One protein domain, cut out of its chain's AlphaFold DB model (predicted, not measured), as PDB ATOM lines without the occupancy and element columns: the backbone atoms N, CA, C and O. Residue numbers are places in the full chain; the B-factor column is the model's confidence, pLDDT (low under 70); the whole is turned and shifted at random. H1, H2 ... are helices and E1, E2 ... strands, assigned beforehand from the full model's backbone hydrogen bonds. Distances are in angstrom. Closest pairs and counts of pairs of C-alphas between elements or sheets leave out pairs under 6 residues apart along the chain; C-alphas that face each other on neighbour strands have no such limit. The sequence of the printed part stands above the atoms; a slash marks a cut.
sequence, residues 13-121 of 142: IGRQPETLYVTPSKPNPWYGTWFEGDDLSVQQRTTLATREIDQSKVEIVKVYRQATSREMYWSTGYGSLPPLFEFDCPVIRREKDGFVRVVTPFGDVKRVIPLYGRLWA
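AT A GLANCE: This is residues 13 to 121 of the 142 residues of an uncharacterized protein of Sphingomonas dokdonensis (UniProt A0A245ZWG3). Little of this is regular structure: strands E1 to E5 make a small closed barrel, and helix H1 packs on its outside. Along the 109 printed residues run H1, E1, E2, E3, E4, E5, of mixed class, with 41 residues in named elements. The strands form a meander, each the antiparallel neighbour of the one before, closed by E5 parallel to E1. The whole is compact, with radius of gyration of the C-alphas 14.5 A and spans 46 by 31 by 29 A.

HOW THE PARTS SIT: Look first at the hairpin of E1, residues 60 to 66, and E2, residues 84 to 94: N 63 and O 87 are 2.8 A apart. E2 bends by 80 degrees at residue 91. H1, residues 42 to 50, is on the barrel, its closest C-alphas to E3, residues 100 to 103, being Gln 44 and Val 103, 6.1 A. In H1 every O i to N i+4 pair is within hydrogen-bond range.

IN THESE COORDINATES: Find C-alpha 42 at (85.379, -58.180, 118.409); H1 runs 12.3 A. E2 spans 23.6 A. E4, residues 109 to 115, precedes E5, residues 118 to 120, ending at (98.363, -50.266, 134.277).

THE WHOLE: The printed part has no cut; the E1 to E2 link is long. Residues 78 to 79 and 116 to 117 are under pLDDT 70.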
ATOM      1  N   ILE A  13     106.312 -56.903 124.412       87.38
ATOM      2  CA  ILE A  13     106.456 -58.027 123.471       87.38
ATOM      3  C   ILE A  13     105.263 -58.195 122.525       87.38
ATOM      4  O   ILE A  13     105.262 -59.082 121.678       87.38
ATOM      5  N   GLY A  14     104.233 -57.358 122.665       87.38
ATOM      6  CA  GLY A  14     103.085 -57.338 121.764       87.38
ATOM      7  C   GLY A  14     101.749 -57.173 122.477       87.38
ATOM      8  O   GLY A  14     101.683 -56.795 123.649       87.38
ATOM      9  N   ARG A  15     100.670 -57.456 121.738       85.62
ATOM     10  CA  ARG A  15      99.294 -57.254 122.209       85.62
ATOM     11  C   ARG A  15      98.784 -58.373 123.102       85.62
ATOM     12  O   ARG A  15      98.105 -58.088 124.065       85.62
ATOM     13  N   GLN A  16      99.095 -59.633 122.825       86.12
ATOM     14  CA  GLN A  16      98.668 -60.778 123.635       86.12
ATOM     15  C   GLN A  16      99.598 -61.971 123.372       86.12
ATOM     16  O   GLN A  16     100.327 -61.935 122.379       86.12
ATOM     17  N   PRO A  17      99.614 -63.018 124.218       84.12
ATOM     18  CA  PRO A  17     100.373 -64.226 123.904       84.12
ATOM     19  C   PRO A  17      99.792 -64.938 122.674       84.12
ATOM     20  O   PRO A  17      98.583 -64.924 122.471       84.12
ATOM     21  N   GLU A  18     100.640 -65.595 121.883       81.38
ATOM     22  CA  GLU A  18     100.201 -66.404 120.733       81.38
ATOM     23  C   GLU A  18      99.384 -67.626 121.176       81.38
ATOM     24  O   GLU A  18      98.387 -67.989 120.559       81.38
ATOM     25  N   THR A  19      99.788 -68.245 122.287       77.75
ATOM     26  CA  THR A  19      99.088 -69.379 122.892       77.75
ATOM     27  C   THR A  19      98.558 -68.986 124.261       77.75
ATOM     28  O   THR A  19      99.302 -68.508 125.117       77.75
ATOM     29  N   LEU A  20      97.271 -69.238 124.498       75.69
ATOM     30  CA  LEU A  20      96.656 -69.054 125.805       75.69
ATOM     31  C   LEU A  20      96.049 -70.359 126.315       75.69
ATOM     32  O   LEU A  20      95.117 -70.907 125.732       75.69
ATOM     33  N   TYR A  21      96.508 -70.795 127.485       72.62
ATOM     34  CA  TYR A  21      95.860 -71.873 128.224       72.62
ATOM     35  C   TYR A  21      94.635 -71.331 128.971       72.62
ATOM     36  O   TYR A  21      94.747 -70.754 130.056       72.62
ATOM     37  N   VAL A  22      93.452 -71.512 128.378       70.56
ATOM     38  CA  VAL A  22      92.171 -71.118 128.979       70.56
ATOM     39  C   VAL A  22      91.594 -72.275 129.787       70.56
ATOM     40  O   VAL A  22      91.473 -73.397 129.306       70.56
ATOM     41  N   THR A  23      91.182 -71.994 131.022       75.88
ATOM     42  CA  THR A  23      90.304 -72.884 131.792       75.88
ATOM     43  C   THR A  23      88.945 -72.198 131.928       75.88
ATOM     44  O   THR A  23      88.936 -71.022 132.294       75.88
ATOM     45  N   PRO A  24      87.802 -72.878 131.702       74.88
ATOM     46  CA  PRO A  24      86.480 -72.240 131.754       74.88
ATOM     47  C   PRO A  24      86.192 -71.476 133.056       74.88
ATOM     48  O   PRO A  24      85.539 -70.440 133.044       74.88
ATOM     49  N   SER A  25      86.731 -71.943 134.184       79.75
ATOM     50  CA  SER A  25      86.581 -71.294 135.494       79.75
ATOM     51  C   SER A  25      87.481 -70.068 135.708       79.75
ATOM     52  O   SER A  25      87.365 -69.394 136.731       79.75
ATOM     53  N   LYS A  26      88.411 -69.787 134.788       73.19
ATOM     54  CA  LYS A  26      89.391 -68.691 134.867       73.19
ATOM     55  C   LYS A  26      89.608 -68.067 133.480       73.19
ATOM     56  O   LYS A  26      90.691 -68.234 132.913       73.19
ATOM     57  N   PRO A  27      88.602 -67.365 132.926       74.50
ATOM     58  CA  PRO A  27      88.761 -66.652 131.662       74.50
ATOM     59  C   PRO A  27      89.855 -65.581 131.781       74.50
ATOM     60  O   PRO A  27      90.009 -64.954 132.833       74.50
ATOM     61  N   ASN A  28      90.626 -65.374 130.709       83.00
ATOM     62  CA  ASN A  28      91.622 -64.307 130.654       83.00
ATOM     63  C   ASN A  28      90.978 -63.048 130.054       83.00
ATOM     64  O   ASN A  28      90.703 -63.032 128.857       83.00
ATOM     65  N   PRO A  29      90.764 -61.979 130.840       83.25
ATOM     66  CA  PRO A  29      90.139 -60.763 130.327       83.25
ATOM     67  C   PRO A  29      91.028 -60.019 129.318       83.25
ATOM     68  O   PRO A  29      90.551 -59.127 128.619       83.25
ATOM     69  N   TRP A  30      92.313 -60.363 129.248       87.62
ATOM     70  CA  TRP A  30      93.319 -59.724 128.400       87.62
ATOM     71  C   TRP A  30      93.607 -60.507 127.120       87.62
ATOM     72  O   TRP A  30      94.682 -60.367 126.551       87.62
ATOM     73  N   TYR A  31      92.665 -61.342 126.690       89.00
ATOM     74  CA  TYR A  31      92.752 -62.068 125.433       89.00
ATOM     75  C   TYR A  31      91.505 -61.791 124.607       89.00
ATOM     76  O   TYR A  31      90.396 -61.875 125.125       89.00
ATOM     77  N   GLY A  32      91.685 -61.423 123.348       89.69
ATOM     78  CA  GLY A  32      90.599 -61.011 122.463       89.69
ATOM     79  C   GLY A  32      90.734 -61.615 121.074       89.69
ATOM     80  O   GLY A  32      91.737 -62.247 120.735       89.69
ATOM     81  N   THR A  33      89.705 -61.410 120.261       91.50
ATOM     82  CA  THR A  33      89.711 -61.781 118.844       91.50
ATOM     83  C   THR A  33      89.831 -60.519 118.005       91.50
ATOM     84  O   THR A  33      89.009 -59.618 118.152       91.50
ATOM     85  N   TRP A  34      90.824 -60.465 117.120       91.25
ATOM     86  CA  TRP A  34      91.001 -59.396 116.136       91.25
ATOM     87  C   TRP A  34      90.946 -59.980 114.733       91.25
ATOM     88  O   TRP A  34      91.387 -61.109 114.515       91.25
ATOM     89  N   PHE A  35      90.445 -59.184 113.797       89.94
ATOM     90  CA  PHE A  35      90.637 -59.417 112.374       89.94
ATOM     91  C   PHE A  35      91.702 -58.463 111.831       89.94
ATOM     92  O   PHE A  35      92.050 -57.464 112.464       89.94
ATOM     93  N   GLU A  36      92.262 -58.800 110.675       85.75
ATOM     94  CA  GLU A  36      93.243 -57.954 110.004       85.75
ATOM     95  C   GLU A  36      92.651 -56.558 109.740       85.75
ATOM     96  O   GLU A  36      91.558 -56.436 109.190       85.75
ATOM     97  N   GLY A  37      93.362 -55.515 110.177       85.38
ATOM     98  CA  GLY A  37      92.921 -54.120 110.066       85.38
ATOM     99  C   GLY A  37      92.046 -53.603 111.215       85.38
ATOM    100  O   GLY A  37      91.749 -52.412 111.231       85.38
ATOM    101  N   ASP A  38      91.664 -54.437 112.190       88.25
ATOM    102  CA  ASP A  38      90.888 -53.983 113.352       88.25
ATOM    103  C   ASP A  38      91.777 -53.340 114.436       88.25
ATOM    104  O   ASP A  38      92.713 -53.959 114.959       88.25
ATOM    105  N   ASP A  39      91.402 -52.138 114.880       88.00
ATOM    106  CA  ASP A  39      92.014 -51.478 116.044       88.00
ATOM    107  C   ASP A  39      91.542 -52.077 117.380       88.00
ATOM    108  O   ASP A  39      92.294 -52.137 118.356       88.00
ATOM    109  N   LEU A  40      90.292 -52.546 117.425       92.94
ATOM    110  CA  LEU A  40      89.634 -53.087 118.614       92.94
ATOM    111  C   LEU A  40      89.222 -54.539 118.406       92.94
ATOM    112  O   LEU A  40      88.788 -54.931 117.323       92.94
ATOM    113  N   SER A  41      89.259 -55.323 119.481       95.06
ATOM    114  CA  SER A  41      88.776 -56.697 119.428       95.06
ATOM    115  C   SER A  41      87.269 -56.757 119.156       95.06
ATOM    116  O   SER A  41      86.504 -55.838 119.476       95.06
ATOM    117  N   VAL A  42      86.807 -57.884 118.619       95.88
ATOM    118  CA  VAL A  42      85.379 -58.180 118.409       95.88
ATOM    119  C   VAL A  42      84.588 -57.988 119.705       95.88
ATOM    120  O   VAL A  42      83.502 -57.404 119.706       95.88
ATOM    121  N   GLN A  43      85.147 -58.437 120.827       96.12
ATOM    122  CA  GLN A  43      84.506 -58.352 122.131       96.12
ATOM    123  C   GLN A  43      84.465 -56.910 122.651       96.12
ATOM    124  O   GLN A  43      83.441 -56.498 123.191       96.12
ATOM    125  N   GLN A  44      85.516 -56.108 122.439       96.56
ATOM    126  CA  GLN A  44      85.496 -54.676 122.762       96.56
ATOM    127  C   GLN A  44      84.402 -53.954 121.972       96.56
ATOM    128  O   GLN A  44      83.593 -53.243 122.568       96.56
ATOM    129  N   ARG A  45      84.327 -54.186 120.655       96.06
ATOM    130  CA  ARG A  45      83.291 -53.610 119.783       96.06
ATOM    131  C   ARG A  45      81.886 -54.004 120.233       96.06
ATOM    132  O   ARG A  45      81.013 -53.146 120.337       96.06
ATOM    133  N   THR A  46      81.696 -55.277 120.570       96.19
ATOM    134  CA  THR A  46      80.428 -55.793 121.105       96.19
ATOM    135  C   THR A  46      80.054 -55.088 122.405       96.19
ATOM    136  O   THR A  46      78.957 -54.549 122.516       96.19
ATOM    137  N   THR A  47      80.980 -55.001 123.365       96.56
ATOM    138  CA  THR A  47      80.731 -54.334 124.650       96.56
ATOM    139  C   THR A  47      80.418 -52.847 124.485       96.56
ATOM    140  O   THR A  47      79.546 -52.335 125.187       96.56
ATOM    141  N   LEU A  48      81.105 -52.143 123.579       96.25
ATOM    142  CA  LEU A  48      80.813 -50.738 123.281       96.25
ATOM    143  C   LEU A  48      79.422 -50.578 122.661       96.25
ATOM    144  O   LEU A  48      78.661 -49.724 123.111       96.25
ATOM    145  N   ALA A  49      79.060 -51.440 121.706       95.69
ATOM    146  CA  ALA A  49      77.746 -51.431 121.068       95.69
ATOM    147  C   ALA A  49      76.613 -51.699 122.072       95.69
ATOM    148  O   ALA A  49      75.641 -50.952 122.111       95.69
ATOM    149  N   THR A  50      76.759 -52.696 122.954       96.25
ATOM    150  CA  THR A  50      75.781 -52.986 124.022       96.25
ATOM    151  C   THR A  50      75.629 -51.834 125.022       96.25
ATOM    152  O   THR A  50      74.617 -51.740 125.709       96.25
ATOM    153  N   ARG A  51      76.633 -50.960 125.127       94.50
ATOM    154  CA  ARG A  51      76.618 -49.775 125.996       94.50
ATOM    155  C   ARG A  51      76.220 -48.495 125.266       94.50
ATOM    156  O   ARG A  51      76.303 -47.437 125.880       94.50
ATOM    157  N   GLU A  52      75.847 -48.586 123.989       95.69
ATOM    158  CA  GLU A  52      75.508 -47.435 123.141       95.69
ATOM    159  C   GLU A  52      76.644 -46.393 123.068       95.69
ATOM    160  O   GLU A  52      76.415 -45.194 122.923       95.69
ATOM    161  N   ILE A  53      77.900 -46.850 123.173       93.88
ATOM    162  CA  ILE A  53      79.087 -45.999 123.057       93.88
ATOM    163  C   ILE A  53      79.549 -45.994 121.599       93.88
ATOM    164  O   ILE A  53      79.871 -47.042 121.033       93.88
ATOM    165  N   ASP A  54      79.630 -44.801 121.011       91.88
ATOM    166  CA  ASP A  54      80.163 -44.591 119.664       91.88
ATOM    167  C   ASP A  54      81.658 -44.940 119.618       91.88
ATOM    168  O   ASP A  54      82.504 -44.250 120.193       91.88
ATOM    169  N   GLN A  55      81.976 -46.024 118.910       89.38
ATOM    170  CA  GLN A  55      83.335 -46.551 118.785       89.38
ATOM    171  C   GLN A  55      84.291 -45.560 118.110       89.38
ATOM    172  O   GLN A  55      85.482 -45.591 118.393       89.38
ATOM    173  N   SER A  56      83.792 -44.663 117.254       89.31
ATOM    174  CA  SER A  56      84.632 -43.684 116.547       89.31
ATOM    175  C   SER A  56      85.070 -42.508 117.424       89.31
ATOM    176  O   SER A  56      85.989 -41.772 117.071       89.31
ATOM    177  N   LYS A  57      84.407 -42.319 118.571       90.25
ATOM    178  CA  LYS A  57      84.625 -41.185 119.482       90.25
ATOM    179  C   LYS A  57      85.151 -41.608 120.844       90.25
ATOM    180  O   LYS A  57      85.407 -40.750 121.688       90.25
ATOM    181  N   VAL A  58      85.263 -42.911 121.092       94.31
ATOM    182  CA  VAL A  58      85.706 -43.411 122.388       94.31
ATOM    183  C   VAL A  58      87.195 -43.137 122.564       94.31
ATOM    184  O   VAL A  58      88.014 -43.398 121.685       94.31
ATOM    185  N   GLU A  59      87.551 -42.594 123.722       93.69
ATOM    186  CA  GLU A  59      88.946 -42.391 124.083       93.69
ATOM    187  C   GLU A  59      89.641 -43.756 124.205       93.69
ATOM    188  O   GLU A  59      89.165 -44.633 124.930       93.69
ATOM    189  N   ILE A  60      90.769 -43.935 123.517       93.19
ATOM    190  CA  ILE A  60      91.592 -45.145 123.595       93.19
ATOM    191  C   ILE A  60      92.836 -44.866 124.431       93.19
ATOM    192  O   ILE A  60      93.523 -43.864 124.244       93.19
ATOM    193  N   VAL A  61      93.147 -45.786 125.340       92.38
ATOM    194  CA  VAL A  61      94.306 -45.709 126.232       92.38
ATOM    195  C   VAL A  61      95.124 -46.986 126.164       92.38
ATOM    196  O   VAL A  61      94.577 -48.087 126.086       92.38
ATOM    197  N   LYS A  62      96.449 -46.843 126.253       91.38
ATOM    198  CA  LYS A  62      97.368 -47.981 126.322       91.38
ATOM    199  C   LYS A  62      97.424 -48.532 127.739       91.38
ATOM    200  O   LYS A  62      97.851 -47.842 128.670       91.38
ATOM    201  N   VAL A  63      96.991 -49.778 127.889       90.75
ATOM    202  CA  VAL A  63      97.055 -50.542 129.130       90.75
ATOM    203  C   VAL A  63      98.211 -51.525 129.051       90.75
ATOM    204  O   VAL A  63      98.325 -52.278 128.093       90.75
ATOM    205  N   TYR A  64      99.039 -51.554 130.087       88.81
ATOM    206  CA  TYR A  64     100.167 -52.466 130.200       88.81
ATOM    207  C   TYR A  64      99.912 -53.504 131.285       88.81
ATOM    208  O   TYR A  64      99.330 -53.216 132.342       88.81
ATOM    209  N   ARG A  65     100.372 -54.726 131.027       87.38
ATOM    210  CA  ARG A  65     100.276 -55.839 131.968       87.38
ATOM    211  C   ARG A  65     101.483 -56.750 131.838       87.38
ATOM    212  O   ARG A  65     101.858 -57.132 130.739       87.38
ATOM    213  N   GLN A  66     102.023 -57.171 132.975       86.88
ATOM    214  CA  GLN A  66     103.039 -58.219 133.011       86.88
ATOM    215  C   GLN A  66     102.498 -59.545 132.480       86.88
ATOM    216  O   GLN A  66     101.398 -59.976 132.850       86.88
ATOM    217  N   ALA A  67     103.309 -60.204 131.662       84.19
ATOM    218  CA  ALA A  67     103.131 -61.594 131.308       84.19
ATOM    219  C   ALA A  67     103.118 -62.457 132.576       84.19
ATOM    220  O   ALA A  67     103.827 -62.205 133.554       84.19
ATOM    221  N   THR A  68     102.262 -63.469 132.574       82.75
ATOM    222  CA  THR A  68     102.213 -64.483 133.625       82.75
ATOM    223  C   THR A  68     102.905 -65.748 133.149       82.75
ATOM    224  O   THR A  68     102.979 -66.015 131.951       82.75
ATOM    225  N   SER A  69     103.366 -66.581 134.082       80.38
ATOM    226  CA  SER A  69     104.045 -67.846 133.757       80.38
ATOM    227  C   SER A  69     103.162 -68.849 133.006       80.38
ATOM    228  O   SER A  69     103.656 -69.854 132.511       80.38
ATOM    229  N   ARG A  70     101.851 -68.589 132.925       77.44
ATOM    230  CA  ARG A  70     100.893 -69.366 132.125       77.44
ATOM    231  C   ARG A  70     100.856 -68.956 130.659       77.44
ATOM    232  O   ARG A  70     100.272 -69.670 129.858       77.44
ATOM    233  N   GLU A  71     101.382 -67.785 130.340       81.56
ATOM    234  CA  GLU A  71     101.320 -67.194 129.004       81.56
ATOM    235  C   GLU A  71     102.658 -67.338 128.298       81.56
ATOM    236  O   GLU A  71     102.695 -67.592 127.102       81.56
ATOM    237  N   MET A  72     103.756 -67.218 129.044       81.50
ATOM    238  CA  MET A  72     105.089 -67.479 128.525       81.50
ATOM    239  C   MET A  72     106.073 -67.786 129.648       81.50
ATOM    240  O   MET A  72     105.881 -67.390 130.800       81.50
ATOM    241  N   TYR A  73     107.170 -68.436 129.279       82.94
ATOM    242  CA  TYR A  73     108.359 -68.505 130.113       82.94
ATOM    243  C   TYR A  73     109.240 -67.269 129.881       82.94
ATOM    244  O   TYR A  73     109.395 -66.815 128.750       82.94
ATOM    245  N   TRP A  74     109.853 -66.754 130.944       82.50
ATOM    246  CA  TRP A  74     110.935 -65.775 130.872       82.50
ATOM    247  C   TRP A  74     111.985 -66.110 131.931       82.50
ATOM    248  O   TRP A  74     111.682 -66.746 132.945       82.50
ATOM    249  N   SER A  75     113.227 -65.680 131.706       77.25
ATOM    250  CA  SER A  75     114.282 -65.838 132.708       77.25
ATOM    251  C   SER A  75     113.918 -65.060 133.973       77.25
ATOM    252  O   SER A  75     113.663 -63.859 133.919       77.25
ATOM    253  N   THR A  76     113.923 -65.736 135.118       70.06
ATOM    254  CA  THR A  76     113.690 -65.133 136.442       70.06
ATOM    255  C   THR A  76     114.996 -64.758 137.151       70.06
ATOM    256  O   THR A  76     115.006 -64.557 138.364       70.06
ATOM    257  N   GLY A  77     116.105 -64.670 136.401       70.44
ATOM    258  CA  GLY A  77     117.402 -64.232 136.915       70.44
ATOM    259  C   GLY A  77     117.341 -62.866 137.608       70.44
ATOM    260  O   GLY A  77     116.429 -62.069 137.382       70.44
ATOM    261  N   TYR A  78     118.316 -62.596 138.477       61.88
ATOM    262  CA  TYR A  78     118.378 -61.346 139.236       61.88
ATOM    263  C   TYR A  78     118.380 -60.131 138.290       61.88
ATOM    264  O   TYR A  78     119.247 -60.018 137.429       61.88
ATOM    265  N   GLY A  79     117.395 -59.240 138.446       66.62
ATOM    266  CA  GLY A  79     117.213 -58.051 137.602       66.62
ATOM    267  C   GLY A  79     116.280 -58.232 136.397       66.62
ATOM    268  O   GLY A  79     115.903 -57.235 135.783       66.62
ATOM    269  N   SER A  80     115.843 -59.455 136.084       71.75
ATOM    270  CA  SER A  80     114.922 -59.704 134.971       71.75
ATOM    271  C   SER A  80     113.478 -59.368 135.349       71.75
ATOM    272  O   SER A  80     112.881 -59.990 136.231       71.75
ATOM    273  N   LEU A  81     112.892 -58.390 134.657       81.38
ATOM    274  CA  LEU A  81     111.478 -58.046 134.791       81.38
ATOM    275  C   LEU A  81     110.621 -58.912 133.857       81.38
ATOM    276  O   LEU A  81     111.057 -59.211 132.744       81.38
ATOM    277  N   PRO A  82     109.394 -59.292 134.262       83.38
ATOM    278  CA  PRO A  82     108.475 -59.962 133.355       83.38
ATOM    279  C   PRO A  82     108.202 -59.087 132.124       83.38
ATOM    280  O   PRO A  82     107.960 -57.884 132.303       83.38
ATOM    281  N   PRO A  83     108.176 -59.667 130.911       87.19
ATOM    282  CA  PRO A  83     107.737 -58.970 129.710       87.19
ATOM    283  C   PRO A  83     106.337 -58.384 129.873       87.19
ATOM    284  O   PRO A  83     105.546 -58.840 130.704       87.19
ATOM    285  N   LEU A  84     106.022 -57.375 129.072       88.06
ATOM    286  CA  LEU A  84     104.754 -56.670 129.103       88.06
ATOM    287  C   LEU A  84     103.954 -56.898 127.831       88.06
ATOM    288  O   LEU A  84     104.474 -56.809 126.721       88.06
ATOM    289  N   PHE A  85     102.656 -57.085 128.013       88.81
ATOM    290  CA  PHE A  85     101.679 -56.924 126.952       88.81
ATOM    291  C   PHE A  85     101.108 -55.508 126.986       88.81
ATOM    292  O   PHE A  85     100.849 -54.966 128.067       88.81
ATOM    293  N   GLU A  86     100.923 -54.930 125.803       91.00
ATOM    294  CA  GLU A  86     100.350 -53.602 125.587       91.00
ATOM    295  C   GLU A  86      99.007 -53.728 124.865       91.00
ATOM    296  O   GLU A  86      98.912 -54.339 123.805       91.00
ATOM    297  N   PHE A  87      97.968 -53.117 125.424       90.81
ATOM    298  CA  PHE A  87      96.607 -53.213 124.913       90.81
ATOM    299  C   PHE A  87      96.035 -51.829 124.651       90.81
ATOM    300  O   PHE A  87      96.007 -50.993 125.553       90.81
ATOM    301  N   ASP A  88      95.483 -51.624 123.462       92.56
ATOM    302  CA  ASP A  88      94.650 -50.465 123.169       92.56
ATOM    303  C   ASP A  88      93.245 -50.738 123.745       92.56
ATOM    304  O   ASP A  88      92.551 -51.682 123.357       92.56
ATOM    305  N   CYS A  89      92.858 -49.985 124.777       93.69
ATOM    306  CA  CYS A  89      91.630 -50.222 125.534       93.69
ATOM    307  C   CYS A  89      90.723 -48.983 125.514       93.69
ATOM    308  O   CYS A  89      91.161 -47.914 125.934       93.69
ATOM    309  N   PRO A  90      89.451 -49.107 125.105       96.12
ATOM    310  CA  PRO A  90      88.481 -48.022 125.198       96.12
ATOM    311  C   PRO A  90      88.183 -47.624 126.643       96.12
ATOM    312  O   PRO A  90      87.875 -48.480 127.478       96.12
ATOM    313  N   VAL A  91      88.220 -46.327 126.937       94.88
ATOM    314  CA  VAL A  91      87.806 -45.756 128.221       94.88
ATOM    315  C   VAL A  91      86.291 -45.628 128.255       94.88
ATOM    316  O   VAL A  91      85.690 -44.962 127.419       94.88
ATOM    317  N   ILE A  92      85.669 -46.202 129.283       95.00
ATOM    318  CA  ILE A  92      84.230 -46.020 129.526       95.00
ATOM    319  C   ILE A  92      83.949 -44.952 130.580       95.00
ATOM    320  O   ILE A  92      82.860 -44.388 130.612       95.00
ATOM    321  N   ARG A  93      84.893 -44.717 131.502       92.50
ATOM    322  CA  ARG A  93      84.720 -43.766 132.605       92.50
ATOM    323  C   ARG A  93      86.049 -43.432 133.269       92.50
ATOM    324  O   ARG A  93      86.798 -44.335 133.632       92.50
ATOM    325  N   ARG A  94      86.283 -42.149 133.535       90.88
ATOM    326  CA  ARG A  94      87.327 -41.678 134.456       90.88
ATOM    327  C   ARG A  94      86.750 -41.560 135.868       90.88
ATOM    328  O   ARG A  94      85.619 -41.102 136.045       90.88
ATOM    329  N   GLU A  95      87.486 -42.032 136.864       88.19
ATOM    330  CA  GLU A  95      87.081 -42.018 138.270       88.19
ATOM    331  C   GLU A  95      87.743 -40.850 139.022       88.19
ATOM    332  O   GLU A  95      88.789 -40.338 138.624       88.19
ATOM    333  N   LYS A  96      87.101 -40.386 140.104       81.44
ATOM    334  CA  LYS A  96      87.537 -39.196 140.865       81.44
ATOM    335  C   LYS A  96      88.855 -39.402 141.616       81.44
ATOM    336  O   LYS A  96      89.520 -38.437 141.959       81.44
ATOM    337  N   ASP A  97      89.212 -40.651 141.876       81.25
ATOM    338  CA  ASP A  97      90.437 -41.080 142.552       81.25
ATOM    339  C   ASP A  97      91.618 -41.265 141.583       81.25
ATOM    340  O   ASP A  97      92.640 -41.849 141.942       81.25
ATOM    341  N   GLY A  98      91.469 -40.793 140.342       81.81
ATOM    342  CA  GLY A  98      92.489 -40.881 139.306       81.81
ATOM    343  C   GLY A  98      92.519 -42.221 138.577       81.81
ATOM    344  O   GLY A  98      93.313 -42.373 137.658       81.81
ATOM    345  N   PHE A  99      91.666 -43.189 138.920       87.94
ATOM    346  CA  PHE A  99      91.572 -44.442 138.172       87.94
ATOM    347  C   PHE A  99      90.753 -44.269 136.892       87.94
ATOM    348  O   PHE A  99      89.979 -43.326 136.720       87.94
ATOM    349  N   VAL A 100      90.899 -45.222 135.976       91.38
ATOM    350  CA  VAL A 100      90.123 -45.263 134.736       91.38
ATOM    351  C   VAL A 100      89.477 -46.635 134.599       91.38
ATOM    352  O   VAL A 100      90.095 -47.655 134.899       91.38
ATOM    353  N   ARG A 101      88.220 -46.679 134.158       93.75
ATOM    354  CA  ARG A 101      87.566 -47.914 133.728       93.75
ATOM    355  C   ARG A 101      87.686 -48.060 132.227       93.75
ATOM    356  O   ARG A 101      87.315 -47.151 131.484       93.75
ATOM    357  N   VAL A 102      88.141 -49.230 131.808       95.19
ATOM    358  CA  VAL A 102      88.392 -49.559 130.409       95.19
ATOM    359  C   VAL A 102      87.713 -50.866 130.018       95.19
ATOM    360  O   VAL A 102      87.469 -51.713 130.884       95.19
ATOM    361  N   VAL A 103      87.431 -51.029 128.725       96.25
ATOM    362  CA  VAL A 103      87.031 -52.313 128.134       96.25
ATOM    363  C   VAL A 103      88.283 -53.078 127.715       96.25
ATOM    364  O   VAL A 103      89.050 -52.624 126.865       96.25
ATOM    365  N   THR A 104      88.506 -54.239 128.318       95.12
ATOM    366  CA  THR A 104      89.636 -55.111 127.987       95.12
ATOM    367  C   THR A 104      89.397 -55.835 126.662       95.12
ATOM    368  O   THR A 104      88.257 -55.889 126.200       95.12
ATOM    369  N   PRO A 105      90.425 -56.456 126.058       94.44
ATOM    370  CA  PRO A 105      90.262 -57.222 124.826       94.44
ATOM    371  C   PRO A 105      89.186 -58.307 124.847       94.44
ATOM    372  O   PRO A 105      88.609 -58.597 123.809       94.44
ATOM    373  N   PHE A 106      88.887 -58.900 126.002       93.44
ATOM    374  CA  PHE A 106      87.814 -59.891 126.118       93.44
ATOM    375  C   PHE A 106      86.410 -59.268 126.252       93.44
ATOM    376  O   PHE A 106      85.424 -59.984 126.376       93.44
ATOM    377  N   GLY A 107      86.292 -57.936 126.250       93.69
ATOM    378  CA  GLY A 107      85.026 -57.220 126.443       93.69
ATOM    379  C   GLY A 107      84.655 -56.972 127.911       93.69
ATOM    380  O   GLY A 107      83.637 -56.336 128.185       93.69
ATOM    381  N   ASP A 108      85.486 -57.415 128.855       92.62
ATOM    382  CA  ASP A 108      85.319 -57.167 130.285       92.62
ATOM    383  C   ASP A 108      85.586 -55.697 130.634       92.62
ATOM    384  O   ASP A 108      86.440 -55.039 130.047       92.62
ATOM    385  N   VAL A 109      84.939 -55.188 131.686       93.81
ATOM    386  CA  VAL A 109      85.289 -53.880 132.259       93.81
ATOM    387  C   VAL A 109      86.276 -54.057 133.405       93.81
ATOM    388  O   VAL A 109      85.966 -54.728 134.393       93.81
ATOM    389  N   LYS A 110      87.440 -53.404 133.327       92.06
ATOM    390  CA  LYS A 110      88.432 -53.375 134.415       92.06
ATOM    391  C   LYS A 110      88.779 -51.949 134.821       92.06
ATOM    392  O   LYS A 110      88.682 -51.016 134.032       92.06
ATOM    393  N   ARG A 111      89.180 -51.801 136.081       91.31
ATOM    394  CA  ARG A 111      89.653 -50.552 136.683       91.31
ATOM    395  C   ARG A 111      91.181 -50.564 136.701       91.31
ATOM    396  O   ARG A 111      91.763 -51.498 137.246       91.31
ATOM    397  N   VAL A 112      91.803 -49.547 136.115       88.88
ATOM    398  CA  VAL A 112      93.253 -49.450 135.888       88.88
ATOM    399  C   VAL A 112      93.820 -48.155 136.473       88.88
ATOM    400  O   VAL A 112      93.093 -47.175 136.643       88.88
ATOM    401  N   ILE A 113      95.113 -48.165 136.807       86.19
ATOM    402  CA  ILE A 113      95.820 -47.018 137.404       86.19
ATOM    403  C   ILE A 113      96.639 -46.308 136.327       86.19
ATOM    404  O   ILE A 113      97.383 -46.991 135.622       86.19
ATOM    405  N   PRO A 114      96.590 -44.973 136.222       80.94
ATOM    406  CA  PRO A 114      97.539 -44.228 135.409       80.94
ATOM    407  C   PRO A 114      98.934 -44.196 136.039       80.94
ATOM    408  O   PRO A 114      99.100 -43.808 137.190       80.94
ATOM    409  N   LEU A 115      99.945 -44.573 135.263       75.00
ATOM    410  CA  LEU A 115     101.366 -44.451 135.566       75.00
ATOM    411  C   LEU A 115     102.026 -43.632 134.450       75.00
ATOM    412  O   LEU A 115     102.128 -44.115 133.327       75.00
ATOM    413  N   TYR A 116     102.476 -42.407 134.746       61.38
ATOM    414  CA  TYR A 116     103.261 -41.567 133.821       61.38
ATOM    415  C   TYR A 116     102.694 -41.498 132.381       61.38
ATOM    416  O   TYR A 116     103.404 -41.730 131.407       61.38
ATOM    417  N   GLY A 117     101.389 -41.237 132.238       63.16
ATOM    418  CA  GLY A 117     100.711 -41.141 130.932       63.16
ATOM    419  C   GLY A 117     100.316 -42.478 130.284       63.16
ATOM    420  O   GLY A 117      99.654 -42.481 129.252       63.16
ATOM    421  N   ARG A 118     100.665 -43.613 130.896       72.00
ATOM    422  CA  ARG A 118     100.244 -44.972 130.515       72.00
ATOM    423  C   ARG A 118      99.259 -45.521 131.542       72.00
ATOM    424  O   ARG A 118      99.237 -45.045 132.671       72.00
ATOM    425  N   LEU A 119      98.450 -46.522 131.203       78.38
ATOM    426  CA  LEU A 119      97.576 -47.183 132.177       78.38
ATOM    427  C   LEU A 119      98.088 -48.575 132.530       78.38
ATOM    428  O   LEU A 119      98.655 -49.276 131.703       78.38
ATOM    429  N   TRP A 120      97.861 -49.001 133.766       80.62
ATOM    430  CA  TRP A 120      98.363 -50.266 134.277       80.62
ATOM    431  C   TRP A 120      97.241 -51.152 134.816       80.62
ATOM    432  O   TRP A 120      96.446 -50.725 135.661       80.62
ATOM    433  N   ALA A 121      97.198 -52.403 134.342       77.19
ATOM    434  CA  ALA A 121      96.119 -53.348 134.624       77.19
ATOM    435  C   ALA A 121      95.996 -53.725 136.114       77.19
ATOM    436  O   ALA A 121      94.887 -53.895 136.619       77.19
TER     437      ALA A 121